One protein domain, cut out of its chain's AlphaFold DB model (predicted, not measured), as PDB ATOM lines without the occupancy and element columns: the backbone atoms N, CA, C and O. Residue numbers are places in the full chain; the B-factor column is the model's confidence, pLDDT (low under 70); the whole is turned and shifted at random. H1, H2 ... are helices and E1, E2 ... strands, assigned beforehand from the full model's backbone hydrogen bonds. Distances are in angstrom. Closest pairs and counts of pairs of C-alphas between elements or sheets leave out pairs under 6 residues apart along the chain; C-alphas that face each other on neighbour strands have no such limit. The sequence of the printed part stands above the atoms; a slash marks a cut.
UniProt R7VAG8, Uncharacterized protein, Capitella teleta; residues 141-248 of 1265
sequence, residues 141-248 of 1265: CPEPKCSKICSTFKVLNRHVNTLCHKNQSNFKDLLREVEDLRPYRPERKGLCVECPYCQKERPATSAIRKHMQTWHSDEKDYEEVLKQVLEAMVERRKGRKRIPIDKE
ATOM      1  N   CYS A 141     -35.143  37.650  29.141       81.19
ATOM      2  CA  CYS A 141     -36.338  38.419  29.488       81.19
ATOM      3  C   CYS A 141     -37.431  37.466  30.016       81.19
ATOM      4  O   CYS A 141     -37.649  36.440  29.374       81.19
ATOM      5  N   PRO A 142     -38.115  37.764  31.142       74.25
ATOM      6  CA  PRO A 142     -39.166  36.887  31.672       74.25
ATOM      7  C   PRO A 142     -40.428  36.787  30.801       74.25
ATOM      8  O   PRO A 142     -41.118  35.776  30.841       74.25
ATOM      9  N   GLU A 143     -40.730  37.814  29.997       78.94
ATOM     10  CA  GLU A 143     -41.888  37.807  29.095       78.94
ATOM     11  C   GLU A 143     -41.727  36.694  28.039       78.94
ATOM     12  O   GLU A 143     -40.830  36.803  27.196       78.94
ATOM     13  N   PRO A 144     -42.589  35.656  28.012       70.69
ATOM     14  CA  PRO A 144     -42.414  34.504  27.122       70.69
ATOM     15  C   PRO A 144     -42.484  34.875  25.635       70.69
ATOM     16  O   PRO A 144     -41.929  34.170  24.794       70.69
ATOM     17  N   LYS A 145     -43.107  36.010  25.287       70.31
ATOM     18  CA  LYS A 145     -43.129  36.552  23.919       70.31
ATOM     19  C   LYS A 145     -41.857  37.327  23.541       70.31
ATOM     20  O   LYS A 145     -41.806  37.904  22.457       70.31
ATOM     21  N   CYS A 146     -40.835  37.379  24.403       74.50
ATOM     22  CA  CYS A 146     -39.618  38.157  24.179       74.50
ATOM     23  C   CYS A 146     -38.328  37.369  24.466       74.50
ATOM     24  O   CYS A 146     -37.788  37.367  25.569       74.50
ATOM     25  N   SER A 147     -37.741  36.782  23.425       71.81
ATOM     26  CA  SER A 147     -36.491  36.004  23.477       71.81
ATOM     27  C   SER A 147     -35.200  36.828  23.696       71.81
ATOM     28  O   SER A 147     -34.099  36.358  23.408       71.81
ATOM     29  N   LYS A 148     -35.280  38.074  24.189       76.50
ATOM     30  CA  LYS A 148     -34.137  39.008  24.214       76.50
ATOM     31  C   LYS A 148     -33.201  38.774  25.407       76.50
ATOM     32  O   LYS A 148     -33.349  39.368  26.478       76.50
ATOM     33  N   ILE A 149     -32.183  37.945  25.191       77.50
ATOM     34  CA  ILE A 149     -31.101  37.689  26.154       77.50
ATOM     35  C   ILE A 149     -30.245  38.952  26.356       77.50
ATOM     36  O   ILE A 149     -29.833  39.627  25.412       77.50
ATOM     37  N   CYS A 150     -29.968  39.280  27.616       81.25
ATOM     38  CA  CYS A 150     -29.298  40.497  28.053       81.25
ATOM     39  C   CYS A 150     -28.008  40.179  28.825       81.25
ATOM     40  O   CYS A 150     -28.035  39.581  29.897       81.25
ATOM     41  N   SER A 151     -26.864  40.678  28.351       67.81
ATOM     42  CA  SER A 151     -25.542  40.404  28.950       67.81
ATOM     43  C   SER A 151     -25.311  40.987  30.353       67.81
ATOM     44  O   SER A 151     -24.307  40.681  30.986       67.81
ATOM     45  N   THR A 152     -26.205  41.842  30.862       79.12
ATOM     46  CA  THR A 152     -26.212  42.250  32.279       79.12
ATOM     47  C   THR A 152     -27.622  42.616  32.740       79.12
ATOM     48  O   THR A 152     -28.407  43.182  31.972       79.12
ATOM     49  N   PHE A 153     -27.874  42.485  34.045       77.81
ATOM     50  CA  PHE A 153     -29.049  43.031  34.737       77.81
ATOM     51  C   PHE A 153     -29.435  44.468  34.322       77.81
ATOM     52  O   PHE A 153     -30.606  44.810  34.201       77.81
ATOM     53  N   LYS A 154     -28.451  45.350  34.089       77.19
ATOM     54  CA  LYS A 154     -28.690  46.762  33.721       77.19
ATOM     55  C   LYS A 154     -29.188  46.943  32.284       77.19
ATOM     56  O   LYS A 154     -29.671  48.029  31.956       77.19
ATOM     57  N   VAL A 155     -29.008  45.931  31.439       81.19
ATOM     58  CA  VAL A 155     -29.575  45.864  30.089       81.19
ATOM     59  C   VAL A 155     -30.984  45.280  30.176       81.19
ATOM     60  O   VAL A 155     -31.896  45.960  29.719       81.19
ATOM     61  N   LEU A 156     -31.189  44.159  30.885       80.50
ATOM     62  CA  LEU A 156     -32.520  43.574  31.130       80.50
ATOM     63  C   LEU A 156     -33.495  44.592  31.747       80.50
ATOM     64  O   LEU A 156     -34.536  44.907  31.177       80.50
ATOM     65  N   ASN A 157     -33.111  45.204  32.870       80.06
ATOM     66  CA  ASN A 157     -33.938  46.185  33.578       80.06
ATOM     67  C   ASN A 157     -34.227  47.435  32.720       80.06
ATOM     68  O   ASN A 157     -35.277  48.054  32.871       80.06
ATOM     69  N   ARG A 158     -33.348  47.793  31.767       78.81
ATOM     70  CA  ARG A 158     -33.636  48.847  30.778       78.81
ATOM     71  C   ARG A 158     -34.602  48.365  29.698       78.81
ATOM     72  O   ARG A 158     -35.485  49.131  29.336       78.81
ATOM     73  N   HIS A 159     -34.403  47.154  29.185       81.88
ATOM     74  CA  HIS A 159     -35.195  46.548  28.122       81.88
ATOM     75  C   HIS A 159     -36.666  46.410  28.531       81.88
ATOM     76  O   HIS A 159     -37.528  46.910  27.808       81.88
ATOM     77  N   VAL A 160     -36.955  45.873  29.718       80.75
ATOM     78  CA  VAL A 160     -38.337  45.810  30.229       80.75
ATOM     79  C   VAL A 160     -38.900  47.214  30.501       80.75
ATOM     80  O   VAL A 160     -40.053  47.479  30.202       80.75
ATOM     81  N   ASN A 161     -38.081  48.193  30.903       76.94
ATOM     82  CA  ASN A 161     -38.510  49.603  30.989       76.94
ATOM     83  C   ASN A 161     -38.645  50.338  29.625       76.94
ATOM     84  O   ASN A 161     -38.801  51.565  29.610       76.94
ATOM     85  N   THR A 162     -38.585  49.650  28.476       80.50
ATOM     86  CA  THR A 162     -38.893  50.252  27.159       80.50
ATOM     87  C   THR A 162     -40.397  50.270  26.868       80.50
ATOM     88  O   THR A 162     -41.186  49.586  27.514       80.50
ATOM     89  N   LEU A 163     -40.800  51.036  25.847       58.91
ATOM     90  CA  LEU A 163     -42.191  51.103  25.374       58.91
ATOM     91  C   LEU A 163     -42.764  49.745  24.927       58.91
ATOM     92  O   LEU A 163     -43.980  49.609  24.887       58.91
ATOM     93  N   CYS A 164     -41.910  48.760  24.621       65.62
ATOM     94  CA  CYS A 164     -42.322  47.429  24.174       65.62
ATOM     95  C   CYS A 164     -43.091  46.659  25.264       65.62
ATOM     96  O   CYS A 164     -44.142  46.095  24.980       65.62
ATOM     97  N   HIS A 165     -42.631  46.728  26.522       73.75
ATOM     98  CA  HIS A 165     -43.292  46.066  27.657       73.75
ATOM     99  C   HIS A 165     -44.135  47.013  28.512       73.75
ATOM    100  O   HIS A 165     -45.107  46.595  29.132       73.75
ATOM    101  N   LYS A 166     -43.814  48.313  28.524       69.62
ATOM    102  CA  LYS A 166     -44.487  49.310  29.374       69.62
ATOM    103  C   LYS A 166     -46.002  49.445  29.129       69.62
ATOM    104  O   LYS A 166     -46.708  49.944  30.001       69.62
ATOM    105  N   ASN A 167     -46.483  49.019  27.963       68.75
ATOM    106  CA  ASN A 167     -47.899  49.056  27.594       68.75
ATOM    107  C   ASN A 167     -48.625  47.709  27.812       68.75
ATOM    108  O   ASN A 167     -49.813  47.619  27.509       68.75
ATOM    109  N   GLN A 168     -47.943  46.665  28.298       73.44
ATOM    110  CA  GLN A 168     -48.564  45.372  28.601       73.44
ATOM    111  C   GLN A 168     -49.245  45.395  29.981       73.44
ATOM    112  O   GLN A 168     -48.791  46.078  30.900       73.44
ATOM    113  N   SER A 169     -50.319  44.620  30.154       66.31
ATOM    114  CA  SER A 169     -51.057  44.522  31.425       66.31
ATOM    115  C   SER A 169     -50.215  43.925  32.561       66.31
ATOM    116  O   SER A 169     -50.283  44.413  33.687       66.31
ATOM    117  N   ASN A 170     -49.359  42.947  32.253       75.19
ATOM    118  CA  ASN A 170     -48.407  42.307  33.170       75.19
ATOM    119  C   ASN A 170     -47.138  43.145  33.446       75.19
ATOM    120  O   ASN A 170     -46.184  42.642  34.035       75.19
ATOM    121  N   PHE A 171     -47.072  44.424  33.048       75.62
ATOM    122  CA  PHE A 171     -45.858  45.237  33.213       75.62
ATOM    123  C   PHE A 171     -45.411  45.391  34.681       75.62
ATOM    124  O   PHE A 171     -44.212  45.483  34.951       75.62
ATOM    125  N   LYS A 172     -46.346  45.384  35.645       70.69
ATOM    126  CA  LYS A 172     -46.008  45.333  37.082       70.69
ATOM    127  C   LYS A 172     -45.312  44.019  37.454       70.69
ATOM    128  O   LYS A 172     -44.353  44.043  38.218       70.69
ATOM    129  N   ASP A 173     -45.760  42.902  36.897       74.12
ATOM    130  CA  ASP A 173     -45.283  41.553  37.217       74.12
ATOM    131  C   ASP A 173     -43.914  41.286  36.592       74.12
ATOM    132  O   ASP A 173     -42.977  40.933  37.306       74.12
ATOM    133  N   LEU A 174     -43.740  41.654  35.319       76.50
ATOM    134  CA  LEU A 174     -42.440  41.661  34.645       76.50
ATOM    135  C   LEU A 174     -41.415  42.534  35.389       76.50
ATOM    136  O   LEU A 174     -40.232  42.200  35.447       76.50
ATOM    137  N   LEU A 175     -41.836  43.655  35.994       76.56
ATOM    138  CA  LEU A 175     -40.959  44.463  36.850       76.56
ATOM    139  C   LEU A 175     -40.637  43.801  38.199       76.56
ATOM    140  O   LEU A 175     -39.564  44.083  38.735       76.56
ATOM    141  N   ARG A 176     -41.512  42.945  38.745       71.12
ATOM    142  CA  ARG A 176     -41.236  42.152  39.954       71.12
ATOM    143  C   ARG A 176     -40.231  41.040  39.645       71.12
ATOM    144  O   ARG A 176     -39.161  41.022  40.249       71.12
ATOM    145  N   GLU A 177     -40.494  40.218  38.635       76.00
ATOM    146  CA  GLU A 177     -39.597  39.144  38.173       76.00
ATOM    147  C   GLU A 177     -38.197  39.678  37.825       76.00
ATOM    148  O   GLU A 177     -37.180  39.185  38.321       76.00
ATOM    149  N   VAL A 178     -38.124  40.776  37.061       77.94
ATOM    150  CA  VAL A 178     -36.852  41.446  36.752       77.94
ATOM    151  C   VAL A 178     -36.167  42.029  37.991       77.94
ATOM    152  O   VAL A 178     -34.950  42.166  37.969       77.94
ATOM    153  N   GLU A 179     -36.872  42.411  39.057       71.44
ATOM    154  CA  GLU A 179     -36.237  42.961  40.266       71.44
ATOM    155  C   GLU A 179     -35.687  41.868  41.200       71.44
ATOM    156  O   GLU A 179     -34.726  42.136  41.931       71.44
ATOM    157  N   ASP A 180     -36.231  40.649  41.142       69.75
ATOM    158  CA  ASP A 180     -35.700  39.478  41.852       69.75
ATOM    159  C   ASP A 180     -34.545  38.793  41.102       69.75
ATOM    160  O   ASP A 180     -33.602  38.343  41.750       69.75
ATOM    161  N   LEU A 181     -34.477  38.890  39.766       68.19
ATOM    162  CA  LEU A 181     -33.266  38.583  38.977       68.19
ATOM    163  C   LEU A 181     -32.070  39.528  39.264       68.19
ATOM    164  O   LEU A 181     -31.103  39.575  38.498       68.19
ATOM    165  N   ARG A 182     -32.099  40.337  40.334       70.62
ATOM    166  CA  ARG A 182     -31.013  41.260  40.684       70.62
ATOM    167  C   ARG A 182     -29.889  40.544  41.439       70.62
ATOM    168  O   ARG A 182     -30.082  40.228  42.611       70.62
ATOM    169  N   PRO A 183     -28.667  40.447  40.874       55.38
ATOM    170  CA  PRO A 183     -27.537  39.876  41.598       55.38
ATOM    171  C   PRO A 183     -27.211  40.705  42.848       55.38
ATOM    172  O   PRO A 183     -26.984  41.923  42.777       55.38
ATOM    173  N   TYR A 184     -27.182  40.026  43.994       44.00
ATOM    174  CA  TYR A 184     -26.724  40.571  45.267       44.00
ATOM    175  C   TYR A 184     -25.219  40.892  45.192       44.00
ATOM    176  O   TYR A 184     -24.468  40.256  44.456       44.00
ATOM    177  N   ARG A 185     -24.758  41.916  45.922       44.69
ATOM    178  CA  ARG A 185     -23.326  42.259  46.032       44.69
ATOM    179  C   ARG A 185     -22.990  42.685  47.466       44.69
ATOM    180  O   ARG A 185     -23.270  43.840  47.802       44.69
ATOM    181  N   PRO A 186     -22.345  41.819  48.271       44.03
ATOM    182  CA  PRO A 186     -21.944  42.141  49.647       44.03
ATOM    183  C   PRO A 186     -20.874  43.246  49.752       44.03
ATOM    184  O   PRO A 186     -20.773  43.933  50.764       44.03
ATOM    185  N   GLU A 187     -20.073  43.442  48.698       44.66
ATOM    186  CA  GLU A 187     -18.747  44.099  48.690       44.66
ATOM    187  C   GLU A 187     -18.698  45.612  49.019       44.66
ATOM    188  O   GLU A 187     -17.737  46.316  48.685       44.66
ATOM    189  N   ARG A 188     -19.732  46.198  49.627       42.78
ATOM    190  CA  ARG A 188     -19.704  47.600  50.062       42.78
ATOM    191  C   ARG A 188     -20.196  47.721  51.488       42.78
ATOM    192  O   ARG A 188     -21.392  47.635  51.717       42.78
ATOM    193  N   LYS A 189     -19.266  48.083  52.392       44.50
ATOM    194  CA  LYS A 189     -19.451  48.430  53.824       44.50
ATOM    195  C   LYS A 189     -20.362  49.663  54.035       44.50
ATOM    196  O   LYS A 189     -19.976  50.710  54.580       44.50
ATOM    197  N   GLY A 190     -21.582  49.555  53.528       58.91
ATOM    198  CA  GLY A 190     -22.675  50.506  53.530       58.91
ATOM    199  C   GLY A 190     -23.907  49.837  54.125       58.91
ATOM    200  O   GLY A 190     -24.094  48.638  54.014       58.91
ATOM    201  N   LEU A 191     -24.708  50.643  54.802       64.31
ATOM    202  CA  LEU A 191     -25.827  50.194  55.613       64.31
ATOM    203  C   LEU A 191     -26.910  49.485  54.769       64.31
ATOM    204  O   LEU A 191     -27.348  50.056  53.766       64.31
ATOM    205  N   CYS A 192     -27.376  48.316  55.209       71.81
ATOM    206  CA  CYS A 192     -28.626  47.692  54.763       71.81
ATOM    207  C   CYS A 192     -29.803  48.084  55.676       71.81
ATOM    208  O   CYS A 192     -29.617  48.583  56.794       71.81
ATOM    209  N   VAL A 193     -31.015  47.925  55.151       77.69
ATOM    210  CA  VAL A 193     -32.289  47.982  55.881       77.69
ATOM    211  C   VAL A 193     -33.194  46.913  55.253       77.69
ATOM    212  O   VAL A 193     -33.258  46.831  54.023       77.69
ATOM    213  N   GLU A 194     -33.862  46.090  56.060       78.25
ATOM    214  CA  GLU A 194     -34.900  45.171  55.572       78.25
ATOM    215  C   GLU A 194     -36.154  45.927  55.102       78.25
ATOM    216  O   GLU A 194     -36.480  47.007  55.603       78.25
ATOM    217  N   CYS A 195     -36.892  45.369  54.142       80.62
ATOM    218  CA  CYS A 195     -38.241  45.850  53.850       80.62
ATOM    219  C   CYS A 195     -39.236  45.271  54.877       80.62
ATOM    220  O   CYS A 195     -39.326  44.049  54.949       80.62
ATOM    221  N   PRO A 196     -40.023  46.077  55.619       77.69
ATOM    222  CA  PRO A 196     -40.924  45.550  56.655       77.69
ATOM    223  C   PRO A 196     -41.974  44.546  56.155       77.69
ATOM    224  O   PRO A 196     -42.431  43.712  56.927       77.69
ATOM    225  N   TYR A 197     -42.329  44.607  54.869       77.94
ATOM    226  CA  TYR A 197     -43.391  43.797  54.267       77.94
ATOM    227  C   TYR A 197     -42.933  42.451  53.689       77.94
ATOM    228  O   TYR A 197     -43.716  41.510  53.641       77.94
ATOM    229  N   CYS A 198     -41.679  42.333  53.236       77.50
ATOM    230  CA  CYS A 198     -41.153  41.092  52.641       77.50
ATOM    231  C   CYS A 198     -39.775  40.667  53.171       77.50
ATOM    232  O   CYS A 198     -39.168  39.751  52.623       77.50
ATOM    233  N   GLN A 199     -39.257  41.361  54.190       76.00
ATOM    234  CA  GLN A 199     -38.002  41.118  54.920       76.00
ATOM    235  C   GLN A 199     -36.703  41.103  54.083       76.00
ATOM    236  O   GLN A 199     -35.612  41.171  54.644       76.00
ATOM    237  N   LYS A 200     -36.779  41.137  52.744       74.81
ATOM    238  CA  LYS A 200     -35.630  41.218  51.829       74.81
ATOM    239  C   LYS A 200     -34.729  42.414  52.182       74.81
ATOM    240  O   LYS A 200     -35.140  43.572  52.052       74.81
ATOM    241  N   GLU A 201     -33.480  42.145  52.573       73.12
ATOM    242  CA  GLU A 201     -32.445  43.168  52.775       73.12
ATOM    243  C   GLU A 201     -32.243  44.006  51.506       73.12
ATOM    244  O   GLU A 201     -31.966  43.471  50.428       73.12
ATOM    245  N   ARG A 202     -32.296  45.341  51.619       76.50
ATOM    246  CA  ARG A 202     -31.938  46.244  50.515       76.50
ATOM    247  C   ARG A 202     -30.971  47.351  50.985       76.50
ATOM    248  O   ARG A 202     -31.108  47.882  52.088       76.50
ATOM    249  N   PRO A 203     -30.014  47.800  50.144       74.12
ATOM    250  CA  PRO A 203     -29.074  48.855  50.530       74.12
ATOM    251  C   PRO A 203     -29.773  50.184  50.852       74.12
ATOM    252  O   PRO A 203     -30.530  50.698  50.018       74.12
ATOM    253  N   ALA A 204     -29.438  50.796  51.996       72.69
ATOM    254  CA  ALA A 204     -30.025  52.019  52.568       72.69
ATOM    255  C   ALA A 204     -29.762  53.279  51.719       72.69
ATOM    256  O   ALA A 204     -28.994  54.192  52.056       72.69
ATOM    257  N   THR A 205     -30.402  53.318  50.561       73.44
ATOM    258  CA  THR A 205     -30.177  54.219  49.429       73.44
ATOM    259  C   THR A 205     -31.517  54.469  48.723       73.44
ATOM    260  O   THR A 205     -32.577  54.220  49.287       73.44
ATOM    261  N   SER A 206     -31.515  54.934  47.472       71.75
ATOM    262  CA  SER A 206     -32.725  54.909  46.641       71.75
ATOM    263  C   SER A 206     -33.192  53.492  46.262       71.75
ATOM    264  O   SER A 206     -34.258  53.376  45.669       71.75
ATOM    265  N   ALA A 207     -32.416  52.437  46.553       73.56
ATOM    266  CA  ALA A 207     -32.779  51.052  46.244       73.56
ATOM    267  C   ALA A 207     -34.000  50.578  47.048       73.56
ATOM    268  O   ALA A 207     -34.987  50.189  46.436       73.56
ATOM    269  N   ILE A 208     -33.983  50.691  48.384       78.00
ATOM    270  CA  ILE A 208     -35.128  50.272  49.212       78.00
ATOM    271  C   ILE A 208     -36.402  51.067  48.897       78.00
ATOM    272  O   ILE A 208     -37.454  50.471  48.709       78.00
ATOM    273  N   ARG A 209     -36.301  52.391  48.683       79.56
ATOM    274  CA  ARG A 209     -37.443  53.200  48.219       79.56
ATOM    275  C   ARG A 209     -38.013  52.682  46.895       79.56
ATOM    276  O   ARG A 209     -39.223  52.599  46.769       79.56
ATOM    277  N   LYS A 210     -37.161  52.349  45.915       77.00
ATOM    278  CA  LYS A 210     -37.605  51.802  44.622       77.00
ATOM    279  C   LYS A 210     -38.276  50.439  44.767       77.00
ATOM    280  O   LYS A 210     -39.279  50.207  44.109       77.00
ATOM    281  N   HIS A 211     -37.734  49.575  45.619       83.00
ATOM    282  CA  HIS A 211     -38.304  48.266  45.920       83.00
ATOM    283  C   HIS A 211     -39.694  48.404  46.560       83.00
ATOM    284  O   HIS A 211     -40.649  47.856  46.025       83.00
ATOM    285  N   MET A 212     -39.855  49.244  47.590       78.88
ATOM    286  CA  MET A 212     -41.179  49.545  48.158       78.88
ATOM    287  C   MET A 212     -42.127  50.147  47.103       78.88
ATOM    288  O   MET A 212     -43.259  49.705  46.978       78.88
ATOM    289  N   GLN A 213     -41.641  51.064  46.259       79.50
ATOM    290  CA  GLN A 213     -42.394  51.661  45.139       79.50
ATOM    291  C   GLN A 213     -42.764  50.703  43.989       79.50
ATOM    292  O   GLN A 213     -43.446  51.139  43.066       79.50
ATOM    293  N   THR A 214     -42.282  49.458  43.981       74.31
ATOM    294  CA  THR A 214     -42.549  48.479  42.903       74.31
ATOM    295  C   THR A 214     -43.179  47.181  43.396       74.31
ATOM    296  O   THR A 214     -43.830  46.502  42.612       74.31
ATOM    297  N   TRP A 215     -43.015  46.852  44.678       75.50
ATOM    298  CA  TRP A 215     -43.564  45.644  45.299       75.50
ATOM    299  C   TRP A 215     -44.719  45.926  46.261       75.50
ATOM    300  O   TRP A 215     -45.609  45.096  46.381       75.50
ATOM    301  N   HIS A 216     -44.704  47.095  46.905       81.38
ATOM    302  CA  HIS A 216     -45.530  47.429  48.069       81.38
ATOM    303  C   HIS A 216     -46.317  48.738  47.870       81.38
ATOM    304  O   HIS A 216     -46.825  49.314  48.823       81.38
ATOM    305  N   SER A 217     -46.413  49.250  46.635       79.06
ATOM    306  CA  SER A 217     -47.098  50.519  46.320       79.06
ATOM    307  C   SER A 217     -48.615  50.477  46.495       79.06
ATOM    308  O   SER A 217     -49.251  51.526  46.540       79.06
ATOM    309  N   ASP A 218     -49.178  49.271  46.525       78.62
ATOM    310  CA  ASP A 218     -50.618  49.016  46.485       78.62
ATOM    311  C   ASP A 218     -51.164  48.620  47.879       78.62
ATOM    312  O   ASP A 218     -52.346  48.321  48.036       78.62
ATOM    313  N   GLU A 219     -50.298  48.619  48.898       80.88
ATOM    314  CA  GLU A 219     -50.617  48.306  50.294       80.88
ATOM    315  C   GLU A 219     -51.077  49.565  51.044       80.88
ATOM    316  O   GLU A 219     -50.522  50.650  50.868       80.88
ATOM    317  N   LYS A 220     -52.088  49.434  51.913       77.31
ATOM    318  CA  LYS A 220     -52.775  50.584  52.538       77.31
ATOM    319  C   LYS A 220     -51.851  51.474  53.379       77.31
ATOM    320  O   LYS A 220     -51.995  52.693  53.346       77.31
ATOM    321  N   ASP A 221     -50.883  50.877  54.069       83.19
ATOM    322  CA  ASP A 221     -49.993  51.569  55.011       83.19
ATOM    323  C   ASP A 221     -48.652  51.992  54.372       83.19
ATOM    324  O   ASP A 221     -47.741  52.484  55.047       83.19
ATOM    325  N   TYR A 222     -48.518  51.820  53.049       82.75
ATOM    326  CA  TYR A 222     -47.302  52.060  52.265       82.75
ATOM    327  C   TYR A 222     -46.620  53.407  52.554       82.75
ATOM    328  O   TYR A 222     -45.399  53.438  52.713       82.75
ATOM    329  N   GLU A 223     -47.366  54.516  52.642       79.75
ATOM    330  CA  GLU A 223     -46.760  55.840  52.844       79.75
ATOM    331  C   GLU A 223     -46.137  56.000  54.240       79.75
ATOM    332  O   GLU A 223     -45.035  56.545  54.365       79.75
ATOM    333  N   GLU A 224     -46.795  55.484  55.280       82.81
ATOM    334  CA  GLU A 224     -46.323  55.589  56.662       82.81
ATOM    335  C   GLU A 224     -45.162  54.619  56.925       82.81
ATOM    336  O   GLU A 224     -44.140  55.016  57.487       82.81
ATOM    337  N   VAL A 225     -45.227  53.387  56.411       82.69
ATOM    338  CA  VAL A 225     -44.106  52.434  56.501       82.69
ATOM    339  C   VAL A 225     -42.907  52.906  55.665       82.69
ATOM    340  O   VAL A 225     -41.760  52.805  56.112       82.69
ATOM    341  N   LEU A 226     -43.121  53.518  54.491       83.00
ATOM    342  CA  LEU A 226     -42.043  54.162  53.727       83.00
ATOM    343  C   LEU A 226     -41.416  55.331  54.502       83.00
ATOM    344  O   LEU A 226     -40.194  55.502  54.462       83.00
ATOM    345  N   LYS A 227     -42.223  56.130  55.206       85.06
ATOM    346  CA  LYS A 227     -41.747  57.210  56.078       85.06
ATOM    347  C   LYS A 227     -40.882  56.657  57.216       85.06
ATOM    348  O   LYS A 227     -39.731  57.080  57.330       85.06
ATOM    349  N   GLN A 228     -41.349  55.645  57.947       81.81
ATOM    350  CA  GLN A 228     -40.587  54.981  59.015       81.81
ATOM    351  C   GLN A 228     -39.253  54.398  58.514       81.81
ATOM    352  O   GLN A 228     -38.198  54.659  59.099       81.81
ATOM    353  N   VAL A 229     -39.252  53.694  57.375       81.81
ATOM    354  CA  VAL A 229     -38.027  53.165  56.741       81.81
ATOM    355  C   VAL A 229     -37.050  54.290  56.372       81.81
ATOM    356  O   VAL A 229     -35.839  54.177  56.590       81.81
ATOM    357  N   LEU A 230     -37.545  55.409  55.836       81.06
ATOM    358  CA  LEU A 230     -36.712  56.563  55.484       81.06
ATOM    359  C   LEU A 230     -36.176  57.317  56.710       81.06
ATOM    360  O   LEU A 230     -35.056  57.832  56.650       81.06
ATOM    361  N   GLU A 231     -36.920  57.359  57.812       81.00
ATOM    362  CA  GLU A 231     -36.495  57.945  59.086       81.00
ATOM    363  C   GLU A 231     -35.441  57.063  59.777       81.00
ATOM    364  O   GLU A 231     -34.367  57.560  60.129       81.00
ATOM    365  N   ALA A 232     -35.629  55.740  59.815       75.12
ATOM    366  CA  ALA A 232     -34.610  54.786  60.265       75.12
ATOM    367  C   ALA A 232     -33.306  54.897  59.444       75.12
ATOM    368  O   ALA A 232     -32.197  54.895  59.994       75.12
ATOM    369  N   MET A 233     -33.413  55.096  58.123       77.75
ATOM    370  CA  MET A 233     -32.269  55.413  57.260       77.75
ATOM    371  C   MET A 233     -31.593  56.753  57.600       77.75
ATOM    372  O   MET A 233     -30.400  56.913  57.322       77.75
ATOM    373  N   VAL A 234     -32.310  57.735  58.155       76.62
ATOM    374  CA  VAL A 234     -31.748  59.023  58.594       76.62
ATOM    375  C   VAL A 234     -31.061  58.889  59.954       76.62
ATOM    376  O   VAL A 234     -29.932  59.371  60.081       76.62
ATOM    377  N   GLU A 235     -31.638  58.175  60.923       69.62
ATOM    378  CA  GLU A 235     -31.012  57.954  62.237       69.62
ATOM    379  C   GLU A 235     -29.748  57.093  62.141       69.62
ATOM    380  O   GLU A 235     -28.670  57.527  62.568       69.62
ATOM    381  N   ARG A 236     -29.803  55.947  61.442       65.50
ATOM    382  CA  ARG A 236     -28.609  55.116  61.181       65.50
ATOM    383  C   ARG A 236     -27.512  55.906  60.417       65.50
ATOM    384  O   ARG A 236     -26.320  55.630  60.563       65.50
ATOM    385  N   ARG A 237     -27.863  56.961  59.655       61.16
ATOM    386  CA  ARG A 237     -26.899  57.909  59.037       61.16
ATOM    387  C   ARG A 237     -26.424  59.035  59.965       61.16
ATOM    388  O   ARG A 237     -25.300  59.510  59.780       61.16
ATOM    389  N   LYS A 238     -27.229  59.482  60.934       60.97
ATOM    390  CA  LYS A 238     -26.811  60.426  61.986       60.97
ATOM    391  C   LYS A 238     -25.757  59.785  62.891       60.97
ATOM    392  O   LYS A 238     -24.760  60.447  63.171       60.97
ATOM    393  N   GLY A 239     -25.889  58.496  63.222       52.75
ATOM    394  CA  GLY A 239     -24.871  57.727  63.954       52.75
ATOM    395  C   GLY A 239     -23.469  57.850  63.334       52.75
ATOM    396  O   GLY A 239     -22.535  58.315  63.986       52.75
ATOM    397  N   ARG A 240     -23.330  57.595  62.022       49.56
ATOM    398  CA  ARG A 240     -22.046  57.746  61.295       49.56
ATOM    399  C   ARG A 240     -21.468  59.174  61.264       49.56
ATOM    400  O   ARG A 240     -20.314  59.329  60.869       49.56
ATOM    401  N   LYS A 241     -22.202  60.222  61.672       44.50
ATOM    402  CA  LYS A 241     -21.633  61.578  61.836       44.50
ATOM    403  C   LYS A 241     -20.848  61.753  63.143       44.50
ATOM    404  O   LYS A 241     -20.091  62.715  63.236       44.50
ATOM    405  N   ARG A 242     -20.956  60.826  64.107       42.28
ATOM    406  CA  ARG A 242     -20.143  60.810  65.339       42.28
ATOM    407  C   ARG A 242     -18.767  60.134  65.182       42.28
ATOM    408  O   ARG A 242     -18.124  59.856  66.182       42.28
ATOM    409  N   ILE A 243     -18.251  59.970  63.954       47.03
ATOM    410  CA  ILE A 243     -16.841  59.588  63.708       47.03
ATOM    411  C   ILE A 243     -16.101  60.652  62.855       47.03
ATOM    412  O   ILE A 243     -15.884  60.442  61.657       47.03
ATOM    413  N   PRO A 244     -15.704  61.816  63.424       44.06
ATOM    414  CA  PRO A 244     -14.886  62.811  62.716       44.06
ATOM    415  C   PRO A 244     -13.370  62.634  62.928       44.06
ATOM    416  O   PRO A 244     -12.594  63.038  62.063       44.06
ATOM    417  N   ILE A 245     -12.963  62.062  64.069       49.22
ATOM    418  CA  ILE A 245     -11.611  62.189  64.649       49.22
ATOM    419  C   ILE A 245     -10.530  61.589  63.735       49.22
ATOM    420  O   ILE A 245      -9.620  62.295  63.307       49.22
ATOM    421  N   ASP A 246     -10.688  60.323  63.344       50.28
ATOM    422  CA  ASP A 246      -9.713  59.542  62.561       50.28
ATOM    423  C   ASP A 246      -9.225  60.237  61.266       50.28
ATOM    424  O   ASP A 246      -8.053  60.167  60.892       50.28
ATOM    425  N   LYS A 247     -10.093  60.990  60.577       51.03
ATOM    426  CA  LYS A 247      -9.712  61.696  59.335       51.03
ATOM    427  C   LYS A 247      -8.958  63.000  59.557       51.03
ATOM    428  O   LYS A 247      -8.292  63.453  58.621       51.03
ATOM    429  N   GLU A 248      -9.064  63.591  60.740       55.59
ATOM    430  CA  GLU A 248      -8.251  64.741  61.123       55.59
ATOM    431  C   GLU A 248      -6.926  64.259  61.745       55.59
ATOM    432  O   GLU A 248      -5.877  64.774  61.361       55.59
TER     433      GLU A 248
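What this domain is: This is residues 141 to 248 of the 1265 residues of an uncharacterized protein of Capitella teleta (UniProt R7VAG8). A small two-stranded hairpin, E1 and E2, sits next to H4 and the long helix H5 in one lobe, and a second lobe holds H1 and H3 side by side with the small H2 near them; H3 and H4 join the two lobes at a steep angle. Residues 238 to 248, the last part of H5 with H6, stick out at one end. The printed part has 108 residues, with six named helices and two named strands in the order H1 H2 H3 E1 E2 H4 H5 H6; the sheet, order E1 - E2, is antiparallel and the class is mostly helix. The whole is loose, with a radius of gyration of the C-alphas of 17.2 A, and elongated, spanning 57 by 36 by 22 A.

Where its parts are: Strand E1 is residues 192 to 194 and E2 is residues 201 to 203. H4, residues 206 to 215, measures 14.3 A from first to last C-alpha. H5, residues 222 to 242, is the longest helix at 31.4 A, from C-alpha 222 at (-47.302, 52.060, 52.265) to C-alpha 242 at (-20.143, 60.810, 65.339). H6 is residues 245 to 248. H1, residues 153 to 160, begins at C-alpha 153 at (-29.049, 43.031, 34.737) and measures 10.7 A. H2 is residues 163 to 166, and H3, residues 171 to 180, measures 14.5 A.

How they stand to each other: E1 and E2 form a hairpin, antiparallel at 142 degrees, with N 193 and O 202 3.1 A apart and N 202 and O 193 3.0 A apart, both within hydrogen-bond range. The closest C-alphas of E2 and H4 are those of Arg 202 and Ile 208, 5.3 A apart. The closest of E1 and H5 are those of Val 193 and Met 233, 7.6 A apart. H4 and H5, a helical hairpin, only just touch, with 3 pairs of C-alphas within 8 A, made by residues 222 to 226 of H5 alone; the closest are Arg 209 and Leu 226, 7.2 A, and the helices run opposite ways at a shallow tilt of 16 degrees. H3 and H4 touch, closest at the C-alphas of Arg 176 and Trp 215, 6.8 A, opposite ways at a steep tilt of 49 degrees. H1 and H3 touch, closest at the C-alphas of Asn 157 and Val 178, 6.4 A, opposite ways at a shallow tilt of 8 degrees. H2 and H3 are close but not clearly touching, with the C-alphas of His 165 and Phe 171 6.2 A apart. H5 and H6 are apart. Every O i to N i+4 pair is within hydrogen-bond range in H3 and H4, against 3 of 4 in H1 and 14 of 17 in H5; H2 and H6 are too short for such a pair.

The domain as a whole: The two C-alphas farthest apart, those of Lys 145 and Glu 248, are 58.3 A apart. The printed part has no cut, and the link from H3 to E1, 11 residues, is long. Mean pLDDT of the printed part is 71.1; residues under 70 include 183 to 191 and 235 to 248.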